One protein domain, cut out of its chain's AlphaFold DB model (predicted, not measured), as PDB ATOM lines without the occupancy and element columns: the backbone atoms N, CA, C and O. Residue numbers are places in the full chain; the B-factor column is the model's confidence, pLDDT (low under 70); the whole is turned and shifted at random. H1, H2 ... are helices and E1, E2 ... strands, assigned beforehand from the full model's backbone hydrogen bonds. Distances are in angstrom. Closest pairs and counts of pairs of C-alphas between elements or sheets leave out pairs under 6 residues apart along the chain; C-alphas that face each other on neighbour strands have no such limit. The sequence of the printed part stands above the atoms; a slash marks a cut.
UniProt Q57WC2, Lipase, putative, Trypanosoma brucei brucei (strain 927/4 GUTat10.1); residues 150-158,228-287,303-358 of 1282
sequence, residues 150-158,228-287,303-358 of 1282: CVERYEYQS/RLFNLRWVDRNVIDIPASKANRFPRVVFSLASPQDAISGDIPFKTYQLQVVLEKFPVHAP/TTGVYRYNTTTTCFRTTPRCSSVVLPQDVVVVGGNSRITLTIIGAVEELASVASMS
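Overview. This is residues 150 to 158, 228 to 287 and 303 to 358 of the 1282 residues of the protein "Lipase, putative" of Trypanosoma brucei brucei (strain 927/4 GUTat10.1) (UniProt Q57WC2). One long, twisted sheet of five strands, fanning out by 90 degrees from edge to edge, makes the body; the short helix H1 packs over E6. E3 runs outside this sheet, paired over residues 254 to 255 with residues 325 to 326 of the long stretch between E5 and E6. The printed part has 125 residues, with E1, E2, E3, E4, E5, E6 and H1 in that order; the sheet runs E1 E2 E6 E4 E5, antiparallel. The class is mostly strand, though under half of the residues are in named elements. The whole is compact, with a radius of gyration of the C-alphas of 15.8 A, and only just elongated, spanning 50 by 33 by 22 A.

Along the chain. E1 is residues 151 to 155, 13.2 A long, beginning at C-alpha 151 at (207.590, 180.925, 147.449). E2 is residues 229 to 235, 19.4 A, and E3 residues 249 to 256, 21.6 A. E4, the longest strand, is residues 270 to 283, 39.7 A, from C-alpha 270 at (188.846, 185.683, 161.841). E5 is residues 305 to 316, 33.8 A, and bends by 50 degrees at residue 310. E6 is residues 338 to 348, 29.7 A. H1 is residues 349 to 353, 5.9 A, ending at C-alpha 353 at (204.060, 188.837, 154.109).

Arrangement. Edge strand E1 is antiparallel to E2 at 152 degrees, with N 152 and O 233 2.8 A apart, within hydrogen-bond range. E2 and E6 are antiparallel at 163 degrees, with N 232 and O 344 at 2.9 A. E6 and E4 are antiparallel at 151 degrees, with N 343 and O 278 at 2.8 A. E4 and edge strand E5 are antiparallel at 156 degrees, with N 275 and O 311 at 2.8 A. H1 is on the sheet, over E6, at a height over the sheet of 6.3 A. The closest C-alphas of E2 and H1, those of Leu 229 and Glu 349, are 5.8 A apart. Every O i to N i+4 pair in H1 is within hydrogen-bond range. E3 pairs with no named strand and is apart from E1, E2, E4, E5, E6 and H1.

Size, cuts and confidence. The two C-alphas farthest apart, those of Asp 267 and His 285, are 50.9 A apart. Residues 159 to 227 are not printed, a gap of 10.1 A between C-alphas 158 and 228; residues 288 to 302 are not printed, a gap of 12.6 A between C-alphas 287 and 303. The links E2 to E3, E3 to E4 and E5 to E6 are long; E6 to H1 is tight. Mean pLDDT of the printed part is 74.9, and 38 residues are under 70, among them residues 237 to 247 and 328 to 339.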
ATOM      1  N   CYS A 150     209.853 177.671 149.157       85.19
ATOM      2  CA  CYS A 150     210.081 177.983 147.738       85.19
ATOM      3  C   CYS A 150     209.063 178.974 147.128       85.19
ATOM      4  O   CYS A 150     208.718 178.853 145.954       85.19
ATOM      5  N   VAL A 151     208.554 179.925 147.920       85.81
ATOM      6  CA  VAL A 151     207.590 180.925 147.449       85.81
ATOM      7  C   VAL A 151     208.298 182.143 146.863       85.81
ATOM      8  O   VAL A 151     209.016 182.874 147.548       85.81
ATOM      9  N   GLU A 152     208.047 182.386 145.589       85.86
ATOM     10  CA  GLU A 152     208.408 183.600 144.871       85.86
ATOM     11  C   GLU A 152     207.239 184.594 144.977       85.86
ATOM     12  O   GLU A 152     206.066 184.204 144.948       85.86
ATOM     13  N   ARG A 153     207.542 185.881 145.185       84.50
ATOM     14  CA  ARG A 153     206.548 186.934 145.450       84.50
ATOM     15  C   ARG A 153     206.727 188.070 144.450       84.50
ATOM     16  O   ARG A 153     207.826 188.607 144.343       84.50
ATOM     17  N   TYR A 154     205.650 188.463 143.780       82.05
ATOM     18  CA  TYR A 154     205.654 189.536 142.779       82.05
ATOM     19  C   TYR A 154     204.542 190.538 143.096       82.05
ATOM     20  O   TYR A 154     203.420 190.116 143.368       82.05
ATOM     21  N   GLU A 155     204.824 191.843 143.077       76.56
ATOM     22  CA  GLU A 155     203.800 192.878 143.293       76.56
ATOM     23  C   GLU A 155     202.847 192.941 142.086       76.56
ATOM     24  O   GLU A 155     203.272 192.965 140.931       76.56
ATOM     25  N   TYR A 156     201.542 192.925 142.351       61.83
ATOM     26  CA  TYR A 156     200.488 192.903 141.339       61.83
ATOM     27  C   TYR A 156     200.155 194.340 140.916       61.83
ATOM     28  O   TYR A 156     199.297 195.002 141.503       61.83
ATOM     29  N   GLN A 157     200.850 194.843 139.895       53.60
ATOM     30  CA  GLN A 157     200.544 196.144 139.301       53.60
ATOM     31  C   GLN A 157     199.337 196.020 138.362       53.60
ATOM     32  O   GLN A 157     199.376 195.296 137.371       53.60
ATOM     33  N   SER A 158     198.258 196.755 138.637       44.88
ATOM     34  CA  SER A 158     197.009 196.702 137.857       44.88
ATOM     35  C   SER A 158     197.072 197.488 136.532       44.88
ATOM     36  O   SER A 158     196.083 198.109 136.145       44.88
ATOM     37  N   ARG A 228     198.060 196.855 148.588       77.16
ATOM     38  CA  ARG A 228     198.983 196.102 147.746       77.16
ATOM     39  C   ARG A 228     198.524 194.658 147.628       77.16
ATOM     40  O   ARG A 228     198.177 194.000 148.614       77.16
ATOM     41  N   LEU A 229     198.564 194.182 146.394       82.68
ATOM     42  CA  LEU A 229     198.260 192.817 146.008       82.68
ATOM     43  C   LEU A 229     199.544 192.166 145.488       82.68
ATOM     44  O   LEU A 229     200.410 192.842 144.932       82.68
ATOM     45  N   PHE A 230     199.668 190.856 145.656       85.18
ATOM     46  CA  PHE A 230     200.844 190.086 145.266       85.18
ATOM     47  C   PHE A 230     200.447 188.767 144.607       85.18
ATOM     48  O   PHE A 230     199.480 188.120 145.007       85.18
ATOM     49  N   ASN A 231     201.248 188.328 143.641       86.12
ATOM     50  CA  ASN A 231     201.220 186.956 143.152       86.12
ATOM     51  C   ASN A 231     202.213 186.121 143.971       86.12
ATOM     52  O   ASN A 231     203.376 186.506 144.113       86.12
ATOM     53  N   LEU A 232     201.755 184.987 144.504       87.08
ATOM     54  CA  LEU A 232     202.546 184.059 145.320       87.08
ATOM     55  C   LEU A 232     202.736 182.752 144.551       87.08
ATOM     56  O   LEU A 232     201.756 182.051 144.307       87.08
ATOM     57  N   ARG A 233     203.970 182.434 144.157       87.26
ATOM     58  CA  ARG A 233     204.295 181.326 143.249       87.26
ATOM     59  C   ARG A 233     205.177 180.292 143.945       87.26
ATOM     60  O   ARG A 233     206.304 180.598 144.309       87.26
ATOM     61  N   TRP A 234     204.684 179.070 144.112       86.58
ATOM     62  CA  TRP A 234     205.470 177.913 144.547       86.58
ATOM     63  C   TRP A 234     205.886 177.109 143.316       86.58
ATOM     64  O   TRP A 234     205.031 176.549 142.622       86.58
ATOM     65  N   VAL A 235     207.190 177.064 143.050       78.14
ATOM     66  CA  VAL A 235     207.778 176.371 141.895       78.14
ATOM     67  C   VAL A 235     208.452 175.079 142.355       78.14
ATOM     68  O   VAL A 235     209.346 175.118 143.201       78.14
ATOM     69  N   ASP A 236     208.065 173.942 141.768       72.28
ATOM     70  CA  ASP A 236     208.847 172.704 141.853       72.28
ATOM     71  C   ASP A 236     210.223 172.907 141.196       72.28
ATOM     72  O   ASP A 236     210.337 173.078 139.979       72.28
ATOM     73  N   ARG A 237     211.279 172.910 142.017       66.86
ATOM     74  CA  ARG A 237     212.670 173.055 141.557       66.86
ATOM     75  C   ARG A 237     213.299 171.719 141.159       66.86
ATOM     76  O   ARG A 237     214.224 171.705 140.343       66.86
ATOM     77  N   ASN A 238     212.773 170.618 141.685       61.91
ATOM     78  CA  ASN A 238     213.252 169.271 141.422       61.91
ATOM     79  C   ASN A 238     212.463 168.679 140.234       61.91
ATOM     80  O   ASN A 238     212.031 169.396 139.322       61.91
ATOM     81  N   VAL A 239     212.339 167.354 140.226       58.07
ATOM     82  CA  VAL A 239     211.218 166.638 139.621       58.07
ATOM     83  C   VAL A 239     210.545 165.922 140.786       58.07
ATOM     84  O   VAL A 239     211.216 165.155 141.480       58.07
ATOM     85  N   ILE A 240     209.258 166.175 141.037       56.99
ATOM     86  CA  ILE A 240     208.525 165.443 142.082       56.99
ATOM     87  C   ILE A 240     208.290 164.000 141.612       56.99
ATOM     88  O   ILE A 240     207.258 163.679 141.018       56.99
ATOM     89  N   ASP A 241     209.236 163.117 141.938       54.67
ATOM     90  CA  ASP A 241     209.071 161.662 141.885       54.67
ATOM     91  C   ASP A 241     208.066 161.212 142.967       54.67
ATOM     92  O   ASP A 241     208.405 160.601 143.986       54.67
ATOM     93  N   ILE A 242     206.777 161.483 142.729       57.47
ATOM     94  CA  ILE A 242     205.719 160.634 143.286       57.47
ATOM     95  C   ILE A 242     206.019 159.230 142.743       57.47
ATOM     96  O   ILE A 242     206.032 159.079 141.520       57.47
ATOM     97  N   PRO A 243     206.278 158.210 143.588       52.80
ATOM     98  CA  PRO A 243     206.802 156.933 143.113       52.80
ATOM     99  C   PRO A 243     205.959 156.383 141.960       52.80
ATOM    100  O   PRO A 243     204.754 156.191 142.128       52.80
ATOM    101  N   ALA A 244     206.588 156.143 140.803       51.10
ATOM    102  CA  ALA A 244     205.927 155.985 139.498       51.10
ATOM    103  C   ALA A 244     205.048 154.720 139.328       51.10
ATOM    104  O   ALA A 244     204.697 154.320 138.219       51.10
ATOM    105  N   SER A 245     204.655 154.075 140.428       56.90
ATOM    106  CA  SER A 245     203.570 153.101 140.452       56.90
ATOM    107  C   SER A 245     202.226 153.787 140.178       56.90
ATOM    108  O   SER A 245     201.731 154.517 141.043       56.90
ATOM    109  N   LYS A 246     201.588 153.458 139.045       62.15
ATOM    110  CA  LYS A 246     200.214 153.878 138.685       62.15
ATOM    111  C   LYS A 246     199.178 153.640 139.796       62.15
ATOM    112  O   LYS A 246     198.218 154.382 139.935       62.15
ATOM    113  N   ALA A 247     199.426 152.657 140.663       65.75
ATOM    114  CA  ALA A 247     198.606 152.356 141.835       65.75
ATOM    115  C   ALA A 247     198.584 153.440 142.946       65.75
ATOM    116  O   ALA A 247     197.861 153.260 143.931       65.75
ATOM    117  N   ASN A 248     199.341 154.542 142.849       72.40
ATOM    118  CA  ASN A 248     199.158 155.709 143.725       72.40
ATOM    119  C   ASN A 248     197.903 156.489 143.288       72.40
ATOM    120  O   ASN A 248     197.910 157.137 142.245       72.40
ATOM    121  N   ARG A 249     196.818 156.421 144.072       74.32
ATOM    122  CA  ARG A 249     195.495 156.952 143.677       74.32
ATOM    123  C   ARG A 249     195.158 158.284 144.350       74.32
ATOM    124  O   ARG A 249     195.719 158.636 145.386       74.32
ATOM    125  N   PHE A 250     194.202 158.994 143.754       73.28
ATOM    126  CA  PHE A 250     193.632 160.256 144.246       73.28
ATOM    127  C   PHE A 250     194.666 161.344 144.629       73.28
ATOM    128  O   PHE A 250     194.544 161.932 145.707       73.28
ATOM    129  N   PRO A 251     195.685 161.627 143.789       74.04
ATOM    130  CA  PRO A 251     196.633 162.706 144.050       74.04
ATOM    131  C   PRO A 251     195.913 164.062 144.032       74.04
ATOM    132  O   PRO A 251     195.219 164.396 143.074       74.04
ATOM    133  N   ARG A 252     196.065 164.850 145.098       76.50
ATOM    134  CA  ARG A 252     195.463 166.186 145.232       76.50
ATOM    135  C   ARG A 252     196.455 167.158 145.850       76.50
ATOM    136  O   ARG A 252     197.155 166.811 146.804       76.50
ATOM    137  N   VAL A 253     196.489 168.387 145.338       79.84
ATOM    138  CA  VAL A 253     197.255 169.467 145.971       79.84
ATOM    139  C   VAL A 253     196.505 169.939 147.216       79.84
ATOM    140  O   VAL A 253     195.313 170.245 147.156       79.84
ATOM    141  N   VAL A 254     197.211 169.995 148.343       82.25
ATOM    142  CA  VAL A 254     196.695 170.437 149.642       82.25
ATOM    143  C   VAL A 254     197.644 171.479 150.220       82.25
ATOM    144  O   VAL A 254     198.856 171.254 150.274       82.25
ATOM    145  N   PHE A 255     197.102 172.614 150.661       86.56
ATOM    146  CA  PHE A 255     197.892 173.700 151.239       86.56
ATOM    147  C   PHE A 255     197.244 174.334 152.474       86.56
ATOM    148  O   PHE A 255     196.023 174.434 152.575       86.56
ATOM    149  N   SER A 256     198.080 174.774 153.415       87.91
ATOM    150  CA  SER A 256     197.706 175.480 154.645       87.91
ATOM    151  C   SER A 256     198.520 176.771 154.720       87.91
ATOM    152  O   SER A 256     199.740 176.752 154.923       87.91
ATOM    153  N   LEU A 257     197.869 177.913 154.475       88.81
ATOM    154  CA  LEU A 257     198.551 179.206 154.521       88.81
ATOM    155  C   LEU A 257     198.873 179.589 155.972       88.81
ATOM    156  O   LEU A 257     198.142 179.238 156.901       88.81
ATOM    157  N   ALA A 258     199.984 180.294 156.179       88.88
ATOM    158  CA  ALA A 258     200.271 180.897 157.475       88.88
ATOM    159  C   ALA A 258     199.238 181.995 157.780       88.88
ATOM    160  O   ALA A 258     198.899 182.788 156.902       88.88
ATOM    161  N   SER A 259     198.741 182.039 159.018       88.37
ATOM    162  CA  SER A 259     197.869 183.135 159.454       88.37
ATOM    163  C   SER A 259     198.703 184.409 159.630       88.37
ATOM    164  O   SER A 259     199.778 184.334 160.226       88.37
ATOM    165  N   PRO A 260     198.234 185.581 159.166       85.88
ATOM    166  CA  PRO A 260     198.905 186.853 159.420       85.88
ATOM    167  C   PRO A 260     198.629 187.407 160.834       85.88
ATOM    168  O   PRO A 260     199.117 188.484 161.164       85.88
ATOM    169  N   GLN A 261     197.861 186.676 161.658       86.23
ATOM    170  CA  GLN A 261     197.609 186.896 163.091       86.23
ATOM    171  C   GLN A 261     197.380 188.365 163.484       86.23
ATOM    172  O   GLN A 261     196.262 188.853 163.343       86.23
ATOM    173  N   ASP A 262     198.399 189.076 163.967       80.89
ATOM    174  CA  ASP A 262     198.273 190.457 164.458       80.89
ATOM    175  C   ASP A 262     197.999 191.512 163.378       80.89
ATOM    176  O   ASP A 262     197.579 192.617 163.710       80.89
ATOM    177  N   ALA A 263     198.154 191.175 162.094       79.69
ATOM    178  CA  ALA A 263     197.678 192.023 160.998       79.69
ATOM    179  C   ALA A 263     196.167 191.864 160.712       79.69
ATOM    180  O   ALA A 263     195.619 192.585 159.875       79.69
ATOM    181  N   ILE A 264     195.468 190.946 161.395       79.47
ATOM    182  CA  ILE A 264     194.000 190.891 161.392       79.47
ATOM    183  C   ILE A 264     193.482 191.969 162.355       79.47
ATOM    184  O   ILE A 264     193.845 191.990 163.531       79.47
ATOM    185  N   SER A 265     192.634 192.864 161.837       75.46
ATOM    186  CA  SER A 265     192.068 194.014 162.553       75.46
ATOM    187  C   SER A 265     191.477 193.635 163.914       75.46
ATOM    188  O   SER A 265     190.812 192.606 164.036       75.46
ATOM    189  N   GLY A 266     191.708 194.484 164.923       69.53
ATOM    190  CA  GLY A 266     191.480 194.164 166.337       69.53
ATOM    191  C   GLY A 266     190.088 193.622 166.668       69.53
ATOM    192  O   GLY A 266     189.978 192.708 167.482       69.53
ATOM    193  N   ASP A 267     189.068 194.139 165.985       77.48
ATOM    194  CA  ASP A 267     187.649 193.869 166.232       77.48
ATOM    195  C   ASP A 267     187.142 192.555 165.605       77.48
ATOM    196  O   ASP A 267     185.987 192.182 165.804       77.48
ATOM    197  N   ILE A 268     187.973 191.849 164.819       79.08
ATOM    198  CA  ILE A 268     187.542 190.699 164.010       79.08
ATOM    199  C   ILE A 268     188.312 189.421 164.411       79.08
ATOM    200  O   ILE A 268     189.526 189.346 164.213       79.08
ATOM    201  N   PRO A 269     187.643 188.364 164.920       83.38
ATOM    202  CA  PRO A 269     188.324 187.147 165.383       83.38
ATOM    203  C   PRO A 269     188.908 186.280 164.250       83.38
ATOM    204  O   PRO A 269     189.835 185.495 164.481       83.38
ATOM    205  N   PHE A 270     188.381 186.404 163.027       85.95
ATOM    206  CA  PHE A 270     188.846 185.683 161.841       85.95
ATOM    207  C   PHE A 270     188.594 186.467 160.552       85.95
ATOM    208  O   PHE A 270     187.648 187.243 160.452       85.95
ATOM    209  N   LYS A 271     189.411 186.219 159.526       87.53
ATOM    210  CA  LYS A 271     189.305 186.855 158.209       87.53
ATOM    211  C   LYS A 271     189.336 185.791 157.115       87.53
ATOM    212  O   LYS A 271     190.229 184.944 157.089       87.53
ATOM    213  N   THR A 272     188.341 185.812 156.229       86.31
ATOM    214  CA  THR A 272     188.247 184.885 155.092       86.31
ATOM    215  C   THR A 272     188.778 185.565 153.836       86.31
ATOM    216  O   THR A 272     188.224 186.566 153.388       86.31
ATOM    217  N   TYR A 273     189.840 185.008 153.263       87.30
ATOM    218  CA  TYR A 273     190.478 185.501 152.047       87.30
ATOM    219  C   TYR A 273     189.973 184.706 150.836       87.30
ATOM    220  O   TYR A 273     189.958 183.471 150.852       87.30
ATOM    221  N   GLN A 274     189.575 185.423 149.784       84.96
ATOM    222  CA  GLN A 274     189.352 184.854 148.453       84.96
ATOM    223  C   GLN A 274     190.713 184.599 147.795       84.96
ATOM    224  O   GLN A 274     191.595 185.452 147.853       84.96
ATOM    225  N   LEU A 275     190.883 183.432 147.178       84.76
ATOM    226  CA  LEU A 275     192.115 182.999 146.525       84.76
ATOM    227  C   LEU A 275     191.805 182.591 145.082       84.76
ATOM    228  O   LEU A 275     191.033 181.656 144.853       84.76
ATOM    229  N   GLN A 276     192.445 183.240 144.111       85.32
ATOM    230  CA  GLN A 276     192.467 182.768 142.728       85.32
ATOM    231  C   GLN A 276     193.724 181.918 142.525       85.32
ATOM    232  O   GLN A 276     194.826 182.442 142.376       85.32
ATOM    233  N   VAL A 277     193.566 180.597 142.560       83.42
ATOM    234  CA  VAL A 277     194.669 179.640 142.414       83.42
ATOM    235  C   VAL A 277     194.808 179.245 140.949       83.42
ATOM    236  O   VAL A 277     193.831 178.862 140.309       83.42
ATOM    237  N   VAL A 278     196.027 179.299 140.429       82.50
ATOM    238  CA  VAL A 278     196.396 178.832 139.094       82.50
ATOM    239  C   VAL A 278     197.441 177.734 139.232       82.50
ATOM    240  O   VAL A 278     198.478 177.952 139.857       82.50
ATOM    241  N   LEU A 279     197.177 176.561 138.656       76.75
ATOM    242  CA  LEU A 279     198.161 175.486 138.546       76.75
ATOM    243  C   LEU A 279     198.655 175.380 137.102       76.75
ATOM    244  O   LEU A 279     197.853 175.216 136.182       76.75
ATOM    245  N   GLU A 280     199.968 175.460 136.916       73.61
ATOM    246  CA  GLU A 280     200.644 175.330 135.623       73.61
ATOM    247  C   GLU A 280     201.384 173.981 135.567       73.61
ATOM    248  O   GLU A 280     202.130 173.648 136.494       73.61
ATOM    249  N   LYS A 281     201.198 173.207 134.486       68.66
ATOM    250  CA  LYS A 281     201.972 171.985 134.201       68.66
ATOM    251  C   LYS A 281     202.975 172.260 133.075       68.66
ATOM    252  O   LYS A 281     202.584 172.622 131.960       68.66
ATOM    253  N   PHE A 282     204.261 172.063 133.363       62.90
ATOM    254  CA  PHE A 282     205.367 172.254 132.418       62.90
ATOM    255  C   PHE A 282     206.104 170.929 132.166       62.90
ATOM    256  O   PHE A 282     206.438 170.244 133.133       62.90
ATOM    257  N   PRO A 283     206.420 170.557 130.911       60.33
ATOM    258  CA  PRO A 283     207.315 169.433 130.644       60.33
ATOM    259  C   PRO A 283     208.744 169.765 131.111       60.33
ATOM    260  O   PRO A 283     209.236 170.868 130.881       60.33
ATOM    261  N   VAL A 284     209.439 168.803 131.728       56.07
ATOM    262  CA  VAL A 284     210.776 169.005 132.339       56.07
ATOM    263  C   VAL A 284     211.874 169.423 131.342       56.07
ATOM    264  O   VAL A 284     212.896 169.958 131.756       56.07
ATOM    265  N   HIS A 285     211.655 169.256 130.034       52.36
ATOM    266  CA  HIS A 285     212.584 169.679 128.975       52.36
ATOM    267  C   HIS A 285     212.357 171.111 128.443       52.36
ATOM    268  O   HIS A 285     212.886 171.461 127.390       52.36
ATOM    269  N   ALA A 286     211.590 171.955 129.143       47.15
ATOM    270  CA  ALA A 286     211.589 173.395 128.875       47.15
ATOM    271  C   ALA A 286     212.955 174.022 129.258       47.15
ATOM    272  O   ALA A 286     213.494 173.671 130.311       47.15
ATOM    273  N   PRO A 287     213.526 174.931 128.441       39.14
ATOM    274  CA  PRO A 287     214.826 175.541 128.721       39.14
ATOM    275  C   PRO A 287     214.789 176.449 129.957       39.14
ATOM    276  O   PRO A 287     213.759 177.039 130.285       39.14
ATOM    277  N   THR A 303     202.927 175.187 127.701       51.10
ATOM    278  CA  THR A 303     202.278 174.624 128.891       51.10
ATOM    279  C   THR A 303     201.365 173.469 128.484       51.10
ATOM    280  O   THR A 303     200.583 173.587 127.544       51.10
ATOM    281  N   THR A 304     201.435 172.341 129.196       55.42
ATOM    282  CA  THR A 304     200.561 171.179 128.925       55.42
ATOM    283  C   THR A 304     199.218 171.266 129.649       55.42
ATOM    284  O   THR A 304     198.314 170.485 129.368       55.42
ATOM    285  N   GLY A 305     199.061 172.240 130.548       63.90
ATOM    286  CA  GLY A 305     197.785 172.639 131.130       63.90
ATOM    287  C   GLY A 305     197.946 173.850 132.048       63.90
ATOM    288  O   GLY A 305     198.967 173.987 132.726       63.90
ATOM    289  N   VAL A 306     196.938 174.725 132.063       69.42
ATOM    290  CA  VAL A 306     196.820 175.851 133.000       69.42
ATOM    291  C   VAL A 306     195.403 175.838 133.562       69.42
ATOM    292  O   VAL A 306     194.443 176.099 132.841       69.42
ATOM    293  N   TYR A 307     195.273 175.523 134.846       70.84
ATOM    294  CA  TYR A 307     193.988 175.314 135.513       70.84
ATOM    295  C   TYR A 307     193.740 176.436 136.518       70.84
ATOM    296  O   TYR A 307     194.626 176.735 137.316       70.84
ATOM    297  N   ARG A 308     192.557 177.061 136.494       75.02
ATOM    298  CA  ARG A 308     192.200 178.179 137.384       75.02
ATOM    299  C   ARG A 308     191.056 177.783 138.317       75.02
ATOM    300  O   ARG A 308     189.990 177.402 137.846       75.02
ATOM    301  N   TYR A 309     191.259 177.936 139.623       74.68
ATOM    302  CA  TYR A 309     190.277 177.631 140.663       74.68
ATOM    303  C   TYR A 309     190.114 178.820 141.613       74.68
ATOM    304  O   TYR A 309     191.070 179.248 142.258       74.68
ATOM    305  N   ASN A 310     188.885 179.318 141.748       79.65
ATOM    306  CA  ASN A 310     188.537 180.279 142.793       79.65
ATOM    307  C   ASN A 310     188.156 179.505 144.064       79.65
ATOM    308  O   ASN A 310     187.327 178.596 144.017       79.65
ATOM    309  N   THR A 311     188.768 179.844 145.196       77.69
ATOM    310  CA  THR A 311     188.589 179.149 146.480       77.69
ATOM    311  C   THR A 311     188.764 180.117 147.654       77.69
ATOM    312  O   THR A 311     189.152 181.266 147.465       77.69
ATOM    313  N   THR A 312     188.475 179.675 148.876       84.61
ATOM    314  CA  THR A 312     188.533 180.503 150.092       84.61
ATOM    315  C   THR A 312     189.350 179.834 151.186       84.61
ATOM    316  O   THR A 312     189.222 178.627 151.392       84.61
ATOM    317  N   THR A 313     190.098 180.624 151.957       85.80
ATOM    318  CA  THR A 313     190.687 180.187 153.234       85.80
ATOM    319  C   THR A 313     190.298 181.145 154.359       85.80
ATOM    320  O   THR A 313     190.242 182.356 154.150       85.80
ATOM    321  N   THR A 314     190.021 180.616 155.549       86.72
ATOM    322  CA  THR A 314     189.711 181.395 156.753       86.72
ATOM    323  C   THR A 314     190.898 181.344 157.705       86.72
ATOM    324  O   THR A 314     191.309 180.265 158.133       86.72
ATOM    325  N   CYS A 315     191.448 182.505 158.046       88.97
ATOM    326  CA  CYS A 315     192.530 182.653 159.016       88.97
ATOM    327  C   CYS A 315     191.949 183.186 160.331       88.97
ATOM    328  O   CYS A 315     191.340 184.257 160.338       88.97
ATOM    329  N   PHE A 316     192.130 182.463 161.437       86.23
ATOM    330  CA  PHE A 316     191.792 182.966 162.772       86.23
ATOM    331  C   PHE A 316     192.990 183.721 163.349       86.23
ATOM    332  O   PHE A 316     194.144 183.376 163.081       86.23
ATOM    333  N   ARG A 317     192.729 184.738 164.175       85.16
ATOM    334  CA  ARG A 317     193.795 185.495 164.849       85.16
ATOM    335  C   ARG A 317     194.539 184.649 165.894       85.16
ATOM    336  O   ARG A 317     195.748 184.786 166.074       85.16
ATOM    337  N   THR A 318     193.823 183.721 166.530       84.44
ATOM    338  CA  THR A 318     194.325 182.807 167.567       84.44
ATOM    339  C   THR A 318     195.137 181.621 167.038       84.44
ATOM    340  O   THR A 318     195.820 180.972 167.827       84.44
ATOM    341  N   THR A 319     195.096 181.318 165.735       84.80
ATOM    342  CA  THR A 319     195.824 180.184 165.137       84.80
ATOM    343  C   THR A 319     196.976 180.664 164.249       84.80
ATOM    344  O   THR A 319     196.801 181.609 163.484       84.80
ATOM    345  N   PRO A 320     198.142 179.987 164.239       86.28
ATOM    346  CA  PRO A 320     199.253 180.317 163.332       86.28
ATOM    347  C   PRO A 320     199.012 179.858 161.878       86.28
ATOM    348  O   PRO A 320     199.848 180.066 160.997       86.28
ATOM    349  N   ARG A 321     197.874 179.203 161.612       85.94
ATOM    350  CA  ARG A 321     197.487 178.600 160.331       85.94
ATOM    351  C   ARG A 321     196.074 179.021 159.945       85.94
ATOM    352  O   ARG A 321     195.219 179.182 160.818       85.94
ATOM    353  N   CYS A 322     195.843 179.167 158.646       87.21
ATOM    354  CA  CYS A 322     194.516 179.300 158.054       87.21
ATOM    355  C   CYS A 322     193.926 177.918 157.724       87.21
ATOM    356  O   CYS A 322     194.640 176.916 157.696       87.21
ATOM    357  N   SER A 323     192.625 177.848 157.436       84.38
ATOM    358  CA  SER A 323     191.956 176.602 157.048       84.38
ATOM    359  C   SER A 323     192.589 175.982 155.795       84.38
ATOM    360  O   SER A 323     192.716 176.657 154.764       84.38
ATOM    361  N   SER A 324     192.922 174.692 155.852       81.35
ATOM    362  CA  SER A 324     193.545 173.971 154.742       81.35
ATOM    363  C   SER A 324     192.641 173.902 153.508       81.35
ATOM    364  O   SER A 324     191.471 173.521 153.581       81.35
ATOM    365  N   VAL A 325     193.209 174.238 152.352       80.15
ATOM    366  CA  VAL A 325     192.555 174.150 151.047       80.15
ATOM    367  C   VAL A 325     193.004 172.872 150.347       80.15
ATOM    368  O   VAL A 325     194.193 172.566 150.282       80.15
ATOM    369  N   VAL A 326     192.036 172.135 149.804       77.01
ATOM    370  CA  VAL A 326     192.234 170.935 148.982       77.01
ATOM    371  C   VAL A 326     191.724 171.255 147.581       77.01
ATOM    372  O   VAL A 326     190.566 171.654 147.439       77.01
ATOM    373  N   LEU A 327     192.564 171.085 146.560       74.73
ATOM    374  CA  LEU A 327     192.155 171.245 145.163       74.73
ATOM    375  C   LEU A 327     191.478 169.965 144.611       74.73
ATOM    376  O   LEU A 327     191.558 168.887 145.224       74.73
ATOM    377  N   PRO A 328     190.789 170.059 143.458       65.46
ATOM    378  CA  PRO A 328     190.368 168.901 142.668       65.46
ATOM    379  C   PRO A 328     191.535 167.976 142.269       65.46
ATOM    380  O   PRO A 328     192.702 168.264 142.534       65.46
ATOM    381  N   GLN A 329     191.218 166.821 141.682       63.10
ATOM    382  CA  GLN A 329     192.216 165.804 141.309       63.10
ATOM    383  C   GLN A 329     192.726 165.986 139.872       63.10
ATOM    384  O   GLN A 329     193.877 165.688 139.573       63.10
ATOM    385  N   ASP A 330     191.857 166.492 139.008       56.28
ATOM    386  CA  ASP A 330     191.984 166.750 137.569       56.28
ATOM    387  C   ASP A 330     193.261 167.527 137.189       56.28
ATOM    388  O   ASP A 330     193.821 167.328 136.114       56.28
ATOM    389  N   VAL A 331     193.793 168.326 138.115       52.26
ATOM    390  CA  VAL A 331     195.071 169.041 137.983       52.26
ATOM    391  C   VAL A 331     196.328 168.165 138.079       52.26
ATOM    392  O   VAL A 331     197.392 168.579 137.621       52.26
ATOM    393  N   VAL A 332     196.250 166.985 138.702       54.44
ATOM    394  CA  VAL A 332     197.415 166.165 139.091       54.44
ATOM    395  C   VAL A 332     197.398 164.806 138.386       54.44
ATOM    396  O   VAL A 332     197.488 163.747 139.006       54.44
ATOM    397  N   VAL A 333     197.316 164.822 137.053       52.15
ATOM    398  CA  VAL A 333     197.559 163.619 136.239       52.15
ATOM    399  C   VAL A 333     199.053 163.275 136.290       52.15
ATOM    400  O   VAL A 333     199.882 163.905 135.615       52.15
ATOM    401  N   VAL A 334     199.380 162.281 137.124       50.14
ATOM    402  CA  VAL A 334     200.729 161.740 137.368       50.14
ATOM    403  C   VAL A 334     201.167 160.888 136.174       50.14
ATOM    404  O   VAL A 334     201.089 159.664 136.182       50.14
ATOM    405  N   GLY A 335     201.615 161.571 135.123       50.15
ATOM    406  CA  GLY A 335     202.134 160.968 133.899       50.15
ATOM    407  C   GLY A 335     203.175 161.877 133.248       50.15
ATOM    408  O   GLY A 335     202.863 163.024 132.908       50.15
ATOM    409  N   GLY A 336     204.392 161.340 133.095       52.22
ATOM    410  CA  GLY A 336     205.548 161.969 132.445       52.22
ATOM    411  C   GLY A 336     206.228 163.086 133.249       52.22
ATOM    412  O   GLY A 336     205.561 163.866 133.928       52.22
ATOM    413  N   ASN A 337     207.558 163.186 133.125       56.21
ATOM    414  CA  ASN A 337     208.422 164.171 133.793       56.21
ATOM    415  C   ASN A 337     207.888 165.606 133.617       56.21
ATOM    416  O   ASN A 337     208.106 166.244 132.581       56.21
ATOM    417  N   SER A 338     207.188 166.112 134.633       58.19
ATOM    418  CA  SER A 338     206.482 167.392 134.581       58.19
ATOM    419  C   SER A 338     206.670 168.160 135.881       58.19
ATOM    420  O   SER A 338     206.378 167.623 136.947       58.19
ATOM    421  N   ARG A 339     207.083 169.426 135.791       66.90
ATOM    422  CA  ARG A 339     207.053 170.348 136.930       66.90
ATOM    423  C   ARG A 339     205.640 170.872 137.131       66.90
ATOM    424  O   ARG A 339     204.932 171.168 136.164       66.90
ATOM    425  N   ILE A 340     205.262 171.013 138.395       72.48
ATOM    426  CA  ILE A 340     204.005 171.625 138.824       72.48
ATOM    427  C   ILE A 340     204.336 172.973 139.464       72.48
ATOM    428  O   ILE A 340     205.212 173.070 140.322       72.48
ATOM    429  N   THR A 341     203.639 174.027 139.052       77.98
ATOM    430  CA  THR A 341     203.760 175.359 139.653       77.98
ATOM    431  C   THR A 341     202.400 175.820 140.156       77.98
ATOM    432  O   THR A 341     201.428 175.804 139.405       77.98
ATOM    433  N   LEU A 342     202.330 176.221 141.428       84.66
ATOM    434  CA  LEU A 342     201.118 176.757 142.050       84.66
ATOM    435  C   LEU A 342     201.271 178.259 142.256       84.66
ATOM    436  O   LEU A 342     202.141 178.694 143.003       84.66
ATOM    437  N   THR A 343     200.395 179.040 141.633       86.30
ATOM    438  CA  THR A 343     200.355 180.498 141.757       86.30
ATOM    439  C   THR A 343     199.041 180.927 142.402       86.30
ATOM    440  O   THR A 343     197.976 180.599 141.893       86.30
ATOM    441  N   ILE A 344     199.088 181.686 143.495       87.22
ATOM    442  CA  ILE A 344     197.928 182.420 144.016       87.22
ATOM    443  C   ILE A 344     198.010 183.844 143.469       87.22
ATOM    444  O   ILE A 344     198.985 184.545 143.736       87.22
ATOM    445  N   ILE A 345     197.005 184.255 142.698       84.98
ATOM    446  CA  ILE A 345     196.893 185.597 142.119       84.98
ATOM    447  C   ILE A 345     196.168 186.524 143.100       84.98
ATOM    448  O   ILE A 345     195.169 186.132 143.707       84.98
ATOM    449  N   GLY A 346     196.656 187.762 143.230       79.48
ATOM    450  CA  GLY A 346     195.956 188.828 143.957       79.48
ATOM    451  C   GLY A 346     195.875 188.643 145.478       79.48
ATOM    452  O   GLY A 346     194.901 189.067 146.094       79.48
ATOM    453  N   ALA A 347     196.872 188.013 146.104       83.92
ATOM    454  CA  ALA A 347     196.939 187.885 147.559       83.92
ATOM    455  C   ALA A 347     197.251 189.239 148.226       83.92
ATOM    456  O   ALA A 347     198.175 189.939 147.820       83.92
ATOM    457  N   VAL A 348     196.508 189.600 149.275       85.81
ATOM    458  CA  VAL A 348     196.695 190.859 150.026       85.81
ATOM    459  C   VAL A 348     198.048 190.872 150.755       85.81
ATOM    460  O   VAL A 348     198.477 189.832 151.253       85.81
ATOM    461  N   GLU A 349     198.689 192.043 150.868       84.60
ATOM    462  CA  GLU A 349     199.988 192.271 151.543       84.60
ATOM    463  C   GLU A 349     200.139 191.539 152.893       84.60
ATOM    464  O   GLU A 349     201.163 190.900 153.131       84.60
ATOM    465  N   GLU A 350     199.094 191.537 153.728       87.03
ATOM    466  CA  GLU A 350     199.006 190.771 154.984       87.03
ATOM    467  C   GLU A 350     199.398 189.293 154.796       87.03
ATOM    468  O   GLU A 350     200.327 188.791 155.426       87.03
ATOM    469  N   LEU A 351     198.707 188.605 153.883       85.27
ATOM    470  CA  LEU A 351     198.852 187.180 153.592       85.27
ATOM    471  C   LEU A 351     200.132 186.899 152.789       85.27
ATOM    472  O   LEU A 351     200.784 185.870 152.975       85.27
ATOM    473  N   ALA A 352     200.520 187.840 151.925       85.16
ATOM    474  CA  ALA A 352     201.765 187.783 151.175       85.16
ATOM    475  C   ALA A 352     202.995 187.859 152.092       85.16
ATOM    476  O   ALA A 352     203.975 187.155 151.848       85.16
ATOM    477  N   SER A 353     202.945 188.654 153.170       85.40
ATOM    478  CA  SER A 353     204.060 188.837 154.109       85.40
ATOM    479  C   SER A 353     204.510 187.516 154.758       85.40
ATOM    480  O   SER A 353     205.705 187.196 154.749       85.40
ATOM    481  N   VAL A 354     203.550 186.699 155.208       88.96
ATOM    482  CA  VAL A 354     203.757 185.410 155.893       88.96
ATOM    483  C   VAL A 354     203.856 184.205 154.948       88.96
ATOM    484  O   VAL A 354     204.095 183.086 155.402       88.96
ATOM    485  N   ALA A 355     203.736 184.402 153.631       86.61
ATOM    486  CA  ALA A 355     203.601 183.320 152.651       86.61
ATOM    487  C   ALA A 355     204.732 182.267 152.661       86.61
ATOM    488  O   ALA A 355     204.504 181.128 152.268       86.61
ATOM    489  N   SER A 356     205.937 182.605 153.133       84.72
ATOM    490  CA  SER A 356     207.076 181.669 153.239       84.72
ATOM    491  C   SER A 356     206.986 180.711 154.434       84.72
ATOM    492  O   SER A 356     207.757 179.755 154.517       84.72
ATOM    493  N   MET A 357     206.051 180.947 155.358       85.97
ATOM    494  CA  MET A 357     205.710 180.023 156.443       85.97
ATOM    495  C   MET A 357     204.547 179.090 156.081       85.97
ATOM    496  O   MET A 357     204.357 178.081 156.763       85.97
ATOM    497  N   SER A 358     203.793 179.386 155.017       88.38
ATOM    498  CA  SER A 358     202.747 178.515 154.467       88.38
ATOM    499  C   SER A 358     203.289 177.136 154.089       88.38
ATOM    500  O   SER A 358     204.490 176.960 153.881       88.38
TER     501      SER A 358